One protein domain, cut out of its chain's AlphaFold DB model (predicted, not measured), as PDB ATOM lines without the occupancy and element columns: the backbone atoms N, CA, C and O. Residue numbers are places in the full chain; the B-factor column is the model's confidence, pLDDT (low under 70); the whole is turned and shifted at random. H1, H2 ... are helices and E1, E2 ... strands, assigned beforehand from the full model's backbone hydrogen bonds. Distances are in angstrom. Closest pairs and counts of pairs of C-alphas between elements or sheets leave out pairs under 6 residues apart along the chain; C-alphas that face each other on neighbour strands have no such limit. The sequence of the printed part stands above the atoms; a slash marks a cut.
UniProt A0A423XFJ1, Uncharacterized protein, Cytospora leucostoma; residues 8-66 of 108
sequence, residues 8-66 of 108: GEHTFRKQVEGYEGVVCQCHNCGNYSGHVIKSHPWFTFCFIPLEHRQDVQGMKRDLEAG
ATOM      1  N   GLY A   8     151.645 431.960 371.232       55.28
ATOM      2  CA  GLY A   8     150.583 432.040 372.229       55.28
ATOM      3  C   GLY A   8     151.072 431.331 373.484       55.28
ATOM      4  O   GLY A   8     151.097 430.099 373.508       55.28
ATOM      5  N   GLU A   9     151.503 432.077 374.503       56.16
ATOM      6  CA  GLU A   9     151.870 431.481 375.789       56.16
ATOM      7  C   GLU A   9     150.589 431.164 376.569       56.16
ATOM      8  O   GLU A   9     150.003 432.021 377.230       56.16
ATOM      9  N   HIS A  10     150.125 429.918 376.480       60.84
ATOM     10  CA  HIS A  10     149.092 429.429 377.382       60.84
ATOM     11  C   HIS A  10     149.778 428.869 378.627       60.84
ATOM     12  O   HIS A  10     150.271 427.740 378.646       60.84
ATOM     13  N   THR A  11     149.819 429.668 379.693       61.47
ATOM     14  CA  THR A  11     150.311 429.194 380.987       61.47
ATOM     15  C   THR A  11     149.216 428.393 381.680       61.47
ATOM     16  O   THR A  11     148.298 428.948 382.287       61.47
ATOM     17  N   PHE A  12     149.312 427.069 381.623       66.81
ATOM     18  CA  PHE A  12     148.433 426.214 382.402       66.81
ATOM     19  C   PHE A  12     148.906 426.198 383.856       66.81
ATOM     20  O   PHE A  12     150.029 425.781 384.148       66.81
ATOM     21  N   ARG A  13     148.068 426.693 384.770       72.44
ATOM     22  CA  ARG A  13     148.342 426.693 386.212       72.44
ATOM     23  C   ARG A  13     147.500 425.609 386.872       72.44
ATOM     24  O   ARG A  13     146.281 425.608 386.729       72.44
ATOM     25  N   LYS A  14     148.149 424.703 387.596       77.19
ATOM     26  CA  LYS A  14     147.507 423.688 388.441       77.19
ATOM     27  C   LYS A  14     148.063 423.775 389.854       77.19
ATOM     28  O   LYS A  14     149.231 424.130 390.013       77.19
ATOM     29  N   GLN A  15     147.257 423.458 390.865       79.00
ATOM     30  CA  GLN A  15     147.802 423.240 392.204       79.00
ATOM     31  C   GLN A  15     148.760 422.044 392.174       79.00
ATOM     32  O   GLN A  15     148.633 421.140 391.342       79.00
ATOM     33  N   VAL A  16     149.802 422.104 393.003       82.00
ATOM     34  CA  VAL A  16     150.765 421.007 393.107       82.00
ATOM     35  C   VAL A  16     150.092 419.840 393.820       82.00
ATOM     36  O   VAL A  16     149.625 419.984 394.947       82.00
ATOM     37  N   GLU A  17     150.081 418.679 393.166       78.31
ATOM     38  CA  GLU A  17     149.573 417.435 393.745       78.31
ATOM     39  C   GLU A  17     150.271 417.160 395.090       78.31
ATOM     40  O   GLU A  17     151.498 417.189 395.189       78.31
ATOM     41  N   GLY A  18     149.481 416.949 396.146       80.12
ATOM     42  CA  GLY A  18     149.980 416.762 397.515       80.12
ATOM     43  C   GLY A  18     150.206 418.049 398.322       80.12
ATOM     44  O   GLY A  18     150.429 417.963 399.525       80.12
ATOM     45  N   TYR A  19     150.091 419.227 397.702       74.81
ATOM     46  CA  TYR A  19     150.116 420.542 398.366       74.81
ATOM     47  C   TYR A  19     148.782 421.295 398.222       74.81
ATOM     48  O   TYR A  19     148.705 422.504 398.460       74.81
ATOM     49  N   GLU A  20     147.725 420.574 397.849       77.69
ATOM     50  CA  GLU A  20     146.355 421.076 397.777       77.69
ATOM     51  C   GLU A  20     145.945 421.629 399.155       77.69
ATOM     52  O   GLU A  20     145.933 420.911 400.155       77.69
ATOM     53  N   GLY A  21     145.658 422.931 399.228       76.44
ATOM     54  CA  GLY A  21     145.267 423.603 400.475       76.44
ATOM     55  C   GLY A  21     146.413 424.093 401.369       76.44
ATOM     56  O   GLY A  21     146.144 424.705 402.403       76.44
ATOM     57  N   VAL A  22     147.680 423.909 400.980       81.75
ATOM     58  CA  VAL A  22     148.802 424.531 401.698       81.75
ATOM     59  C   VAL A  22     148.819 426.029 401.399       81.75
ATOM     60  O   VAL A  22     148.967 426.448 400.247       81.75
ATOM     61  N   VAL A  23     148.664 426.827 402.457       84.75
ATOM     62  CA  VAL A  23     148.793 428.285 402.420       84.75
ATOM     63  C   VAL A  23     150.137 428.711 403.002       84.75
ATOM     64  O   VAL A  23     150.429 428.498 404.178       84.75
ATOM     65  N   CYS A  24     150.975 429.316 402.168       83.94
ATOM     66  CA  CYS A  24     152.271 429.851 402.553       83.94
ATOM     67  C   CYS A  24     152.119 431.303 403.014       83.94
ATOM     68  O   CYS A  24     151.350 432.082 402.437       83.94
ATOM     69  N   GLN A  25     152.924 431.690 403.999       87.12
ATOM     70  CA  GLN A  25     153.071 433.090 404.363       87.12
ATOM     71  C   GLN A  25     153.869 433.823 403.280       87.12
ATOM     72  O   GLN A  25     154.970 433.409 402.912       87.12
ATOM     73  N   CYS A  26     153.336 434.930 402.771       81.31
ATOM     74  CA  CYS A  26     154.101 435.796 401.886       81.31
ATOM     75  C   CYS A  26     155.233 436.473 402.671       81.31
ATOM     76  O   CYS A  26     154.973 437.191 403.633       81.31
ATOM     77  N   HIS A  27     156.476 436.316 402.218       81.62
ATOM     78  CA  HIS A  27     157.649 436.922 402.861       81.62
ATOM     79  C   HIS A  27     157.693 438.456 402.748       81.62
ATOM     80  O   HIS A  27     158.440 439.096 403.479       81.62
ATOM     81  N   ASN A  28     156.916 439.047 401.836       82.31
ATOM     82  CA  ASN A  28     156.864 440.497 401.644       82.31
ATOM     83  C   ASN A  28     155.776 441.151 402.517       82.31
ATOM     84  O   ASN A  28     156.029 442.133 403.204       82.31
ATOM     85  N   CYS A  29     154.566 440.584 402.533       84.00
ATOM     86  CA  CYS A  29     153.404 441.194 403.194       84.00
ATOM     87  C   CYS A  29     152.934 440.463 404.462       84.00
ATOM     88  O   CYS A  29     151.981 440.910 405.094       84.00
ATOM     89  N   GLY A  30     153.528 439.322 404.821       82.81
ATOM     90  CA  GLY A  30     153.176 438.546 406.017       82.81
ATOM     91  C   GLY A  30     151.804 437.857 405.975       82.81
ATOM     92  O   GLY A  30     151.455 437.162 406.926       82.81
ATOM     93  N   ASN A  31     151.038 438.024 404.890       89.00
ATOM     94  CA  ASN A  31     149.705 437.448 404.728       89.00
ATOM     95  C   ASN A  31     149.765 435.961 404.328       89.00
ATOM     96  O   ASN A  31     150.605 435.564 403.515       89.00
ATOM     97  N   TYR A  32     148.841 435.157 404.858       83.75
ATOM     98  CA  TYR A  32     148.692 433.727 404.566       83.75
ATOM     99  C   TYR A  32     147.718 433.507 403.408       83.75
ATOM    100  O   TYR A  32     146.593 433.047 403.581       83.75
ATOM    101  N   SER A  33     148.160 433.875 402.210       78.19
ATOM    102  CA  SER A  33     147.365 433.750 400.982       78.19
ATOM    103  C   SER A  33     148.155 433.164 399.808       78.19
ATOM    104  O   SER A  33     147.666 433.153 398.680       78.19
ATOM    105  N   GLY A  34     149.398 432.726 400.035       79.19
ATOM    106  CA  GLY A  34     150.212 432.099 399.001       79.19
ATOM    107  C   GLY A  34     149.787 430.652 398.793       79.19
ATOM    108  O   GLY A  34     149.763 429.894 399.750       79.19
ATOM    109  N   HIS A  35     149.485 430.252 397.563       81.69
ATOM    110  CA  HIS A  35     149.225 428.850 397.229       81.69
ATOM    111  C   HIS A  35     150.351 428.294 396.365       81.69
ATOM    112  O   HIS A  35     150.927 429.008 395.540       81.69
ATOM    113  N   VAL A  36     150.646 427.006 396.529       81.19
ATOM    114  CA  VAL A  36     151.666 426.324 395.730       81.19
ATOM    115  C   VAL A  36     151.053 425.893 394.396       81.19
ATOM    116  O   VAL A  36     150.331 424.901 394.297       81.19
ATOM    117  N   ILE A  37     151.337 426.671 393.354       81.94
ATOM    118  CA  ILE A  37     150.846 426.460 391.987       81.94
ATOM    119  C   ILE A  37     152.006 426.096 391.059       81.94
ATOM    120  O   ILE A  37     153.015 426.795 390.997       81.94
ATOM    121  N   LYS A  38     151.836 425.021 390.289       78.25
ATOM    122  CA  LYS A  38     152.716 424.629 389.187       78.25
ATOM    123  C   LYS A  38     152.214 425.273 387.901       78.25
ATOM    124  O   LYS A  38     151.107 424.987 387.443       78.25
ATOM    125  N   SER A  39     153.036 426.130 387.307       73.81
ATOM    126  CA  SER A  39     152.813 426.674 385.966       73.81
ATOM    127  C   SER A  39     153.564 425.840 384.932       73.81
ATOM    128  O   SER A  39     154.784 425.707 385.019       73.81
ATOM    129  N   HIS A  40     152.851 425.299 383.945       66.88
ATOM    130  CA  HIS A  40     153.448 424.684 382.765       66.88
ATOM    131  C   HIS A  40     153.159 425.588 381.557       66.88
ATOM    132  O   HIS A  40     152.024 425.593 381.068       66.88
ATOM    133  N   PRO A  41     154.124 426.423 381.129       64.38
ATOM    134  CA  PRO A  41     153.944 427.263 379.953       64.38
ATOM    135  C   PRO A  41     153.943 426.369 378.712       64.38
ATOM    136  O   PRO A  41     154.953 425.746 378.386       64.38
ATOM    137  N   TRP A  42     152.793 426.266 378.047       55.41
ATOM    138  CA  TRP A  42     152.676 425.541 376.789       55.41
ATOM    139  C   TRP A  42     152.715 426.540 375.635       55.41
ATOM    140  O   TRP A  42     151.913 427.476 375.574       55.41
ATOM    141  N   PHE A  43     153.672 426.352 374.729       58.06
ATOM    142  CA  PHE A  43     153.811 427.173 373.533       58.06
ATOM    143  C   PHE A  43     152.868 426.630 372.461       58.06
ATOM    144  O   PHE A  43     153.130 425.580 371.874       58.06
ATOM    145  N   THR A  44     151.759 427.323 372.207       55.03
ATOM    146  CA  THR A  44     150.856 426.932 371.117       55.03
ATOM    147  C   THR A  44     151.284 427.645 369.838       55.03
ATOM    148  O   THR A  44     151.310 428.875 369.785       55.03
ATOM    149  N   PHE A  45     151.614 426.875 368.797       54.88
ATOM    150  CA  PHE A  45     151.806 427.398 367.444       54.88
ATOM    151  C   PHE A  45     150.438 427.679 366.814       54.88
ATOM    152  O   PHE A  45     149.802 426.779 366.272       54.88
ATOM    153  N   CYS A  46     149.983 428.930 366.870       59.78
ATOM    154  CA  CYS A  46     148.771 429.350 366.173       59.78
ATOM    155  C   CYS A  46     149.146 430.021 364.846       59.78
ATOM    156  O   CYS A  46     149.778 431.078 364.834       59.78
ATOM    157  N   PHE A  47     148.743 429.417 363.726       58.59
ATOM    158  CA  PHE A  47     148.827 430.026 362.395       58.59
ATOM    159  C   PHE A  47     147.729 431.091 362.279       58.59
ATOM    160  O   PHE A  47     146.638 430.824 361.783       58.59
ATOM    161  N   ILE A  48     147.982 432.283 362.817       60.41
ATOM    162  CA  ILE A  48     147.044 433.404 362.728       60.41
ATOM    163  C   ILE A  48     147.496 434.288 361.563       60.41
ATOM    164  O   ILE A  48     148.598 434.839 361.620       60.41
ATOM    165  N   PRO A  49     146.679 434.424 360.506       60.28
ATOM    166  CA  PRO A  49     146.937 435.384 359.442       60.28
ATOM    167  C   PRO A  49     147.065 436.792 360.036       60.28
ATOM    168  O   PRO A  49     146.281 437.177 360.909       60.28
ATOM    169  N   LEU A  50     148.061 437.565 359.590       61.12
ATOM    170  CA  LEU A  50     148.357 438.898 360.134       61.12
ATOM    171  C   LEU A  50     147.151 439.844 360.048       61.12
ATOM    172  O   LEU A  50     147.028 440.754 360.867       61.12
ATOM    173  N   GLU A  51     146.230 439.606 359.110       64.50
ATOM    174  CA  GLU A  51     145.013 440.398 358.939       64.50
ATOM    175  C   GLU A  51     144.050 440.286 360.132       64.50
ATOM    176  O   GLU A  51     143.230 441.180 360.321       64.50
ATOM    177  N   HIS A  52     144.152 439.241 360.961       62.16
ATOM    178  CA  HIS A  52     143.274 438.998 362.118       62.16
ATOM    179  C   HIS A  52     143.892 439.376 363.475       62.16
ATOM    180  O   HIS A  52     143.240 439.260 364.515       62.16
ATOM    181  N   ARG A  53     145.149 439.824 363.483       60.78
ATOM    182  CA  ARG A  53     145.924 440.129 364.691       60.78
ATOM    183  C   ARG A  53     145.612 441.567 365.148       60.78
ATOM    184  O   ARG A  53     145.942 442.523 364.454       60.78
ATOM    185  N   GLN A  54     144.969 441.731 366.307       62.22
ATOM    186  CA  GLN A  54     144.467 443.034 366.787       62.22
ATOM    187  C   GLN A  54     145.567 444.082 367.035       62.22
ATOM    188  O   GLN A  54     145.353 445.264 366.803       62.22
ATOM    189  N   ASP A  55     146.759 443.671 367.449       65.62
ATOM    190  CA  ASP A  55     147.955 444.516 367.594       65.62
ATOM    191  C   ASP A  55     148.585 444.901 366.253       65.62
ATOM    192  O   ASP A  55     149.098 446.008 366.136       65.62
ATOM    193  N   VAL A  56     148.508 444.050 365.224       64.12
ATOM    194  CA  VAL A  56     148.933 444.418 363.861       64.12
ATOM    195  C   VAL A  56     147.923 445.382 363.248       64.12
ATOM    196  O   VAL A  56     148.314 446.356 362.612       64.12
ATOM    197  N   GLN A  57     146.626 445.164 363.483       62.91
ATOM    198  CA  GLN A  57     145.585 446.131 363.133       62.91
ATOM    199  C   GLN A  57     145.765 447.445 363.899       62.91
ATOM    200  O   GLN A  57     145.581 448.498 363.304       62.91
ATOM    201  N   GLY A  58     146.167 447.395 365.173       64.19
ATOM    202  CA  GLY A  58     146.538 448.562 365.975       64.19
ATOM    203  C   GLY A  58     147.698 449.324 365.345       64.19
ATOM    204  O   GLY A  58     147.524 450.474 364.968       64.19
ATOM    205  N   MET A  59     148.821 448.651 365.084       64.38
ATOM    206  CA  MET A  59     149.989 449.259 364.436       64.38
ATOM    207  C   MET A  59     149.680 449.800 363.034       64.38
ATOM    208  O   MET A  59     150.165 450.867 362.666       64.38
ATOM    209  N   LYS A  60     148.858 449.098 362.244       65.75
ATOM    210  CA  LYS A  60     148.398 449.590 360.938       65.75
ATOM    211  C   LYS A  60     147.531 450.838 361.101       65.75
ATOM    212  O   LYS A  60     147.720 451.798 360.364       65.75
ATOM    213  N   ARG A  61     146.622 450.841 362.078       63.22
ATOM    214  CA  ARG A  61     145.761 451.982 362.392       63.22
ATOM    215  C   ARG A  61     146.564 453.169 362.913       63.22
ATOM    216  O   ARG A  61     146.231 454.280 362.548       63.22
ATOM    217  N   ASP A  62     147.627 452.952 363.681       62.38
ATOM    218  CA  ASP A  62     148.530 454.008 364.160       62.38
ATOM    219  C   ASP A  62     149.363 454.608 363.014       62.38
ATOM    220  O   ASP A  62     149.649 455.809 362.997       62.38
ATOM    221  N   LEU A  63     149.716 453.782 362.022       62.47
ATOM    222  CA  LEU A  63     150.385 454.221 360.798       62.47
ATOM    223  C   LEU A  63     149.431 455.007 359.880       62.47
ATOM    224  O   LEU A  63     149.810 456.052 359.357       62.47
ATOM    225  N   GLU A  64     148.188 454.539 359.711       63.34
ATOM    226  CA  GLU A  64     147.135 455.229 358.944       63.34
ATOM    227  C   GLU A  64     146.616 456.488 359.661       63.34
ATOM    228  O   GLU A  64     146.258 457.462 359.004       63.34
ATOM    229  N   ALA A  65     146.618 456.506 360.996       62.06
ATOM    230  CA  ALA A  65     146.244 457.656 361.820       62.06
ATOM    231  C   ALA A  65     147.368 458.696 361.953       62.06
ATOM    232  O   ALA A  65     147.163 459.719 362.602       62.06
ATOM    233  N   GLY A  66     148.524 458.471 361.319       58.38
ATOM    234  CA  GLY A  66     149.566 459.483 361.207       58.38
ATOM    235  C   GLY A  66     150.214 459.846 362.542       58.38
ATOM    236  O   GLY A  66     150.360 461.025 362.829       58.38
TER     237      GLY A  66
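AT A GLANCE: This is residues 8 to 66 of the 108 residues of an uncharacterized protein of Cytospora leucostoma (UniProt A0A423XFJ1). The model is an open arch: a long ribbon of two antiparallel strands, E1 and E4, makes the span, a small hairpin of E2 and E3 turns off one end, and the helix H1 follows beyond the other end. The hairpin and the helix lie far from each other with no core between them, and residues 52 to 59 and 61 to 66, most of them in H1, stick out free. The printed part has 59 residues, with four named strands and one named helix in the order E1, E2, E3, E4, H1; the class is mixed, helices and strands, in two separate antiparallel sheets, E1 - E4 and E2 - E3. The whole is extended and flat, with a radius of gyration of the C-alphas of 19.9 A and spans of 52 by 28 by 12 A.

IN THESE COORDINATES: E1 is residues 8 to 15, 22.0 A long from its first C-alpha, at (150.583, 432.040, 372.229), to its last. E2 is residues 23 to 25, with C-alpha 23 at (148.793, 428.285, 402.420). E3 is residues 32 to 35. E4, the longest strand, is residues 37 to 46 and measures 26.1 A. H1 is residues 54 to 64, 14.7 A long, and its last C-alpha is at (147.135, 455.229, 358.944).

HOW THE PARTS SIT: E1 and E4 are antiparallel neighbours, with 156 degrees between their directions. The C-alphas of Thr 11 and Pro 41 face each other at 4.2 A; N 38 and O 14, at 2.8 A, and N 10 and O 42, at 3.2 A, are within hydrogen-bond range. E3 runs on into E4 at 43 degrees across a break of 1 residue, and the two meet only through their link. E2 and E3 form a hairpin, antiparallel at 123 degrees, with N 24 and O 34 within hydrogen-bond range at 2.8 A. The closest C-alphas of E1 and E3 are those of Gln 15 and His 35, 7.7 A apart. H1 is apart from E1, E2 and E3. In H1 every O i to N i+4 pair is within hydrogen-bond range.

THE WHOLE: The C-alphas farthest apart are those of Gly 18 and Gly 66, at 56.1 A. The printed part has no cut; the link from E3 to E4 is tight, the other three links are short, and no link is long. The mean pLDDT of the printed part is 70.1, and 32 residues, 8 to 12 and 40 to 66, are under 70.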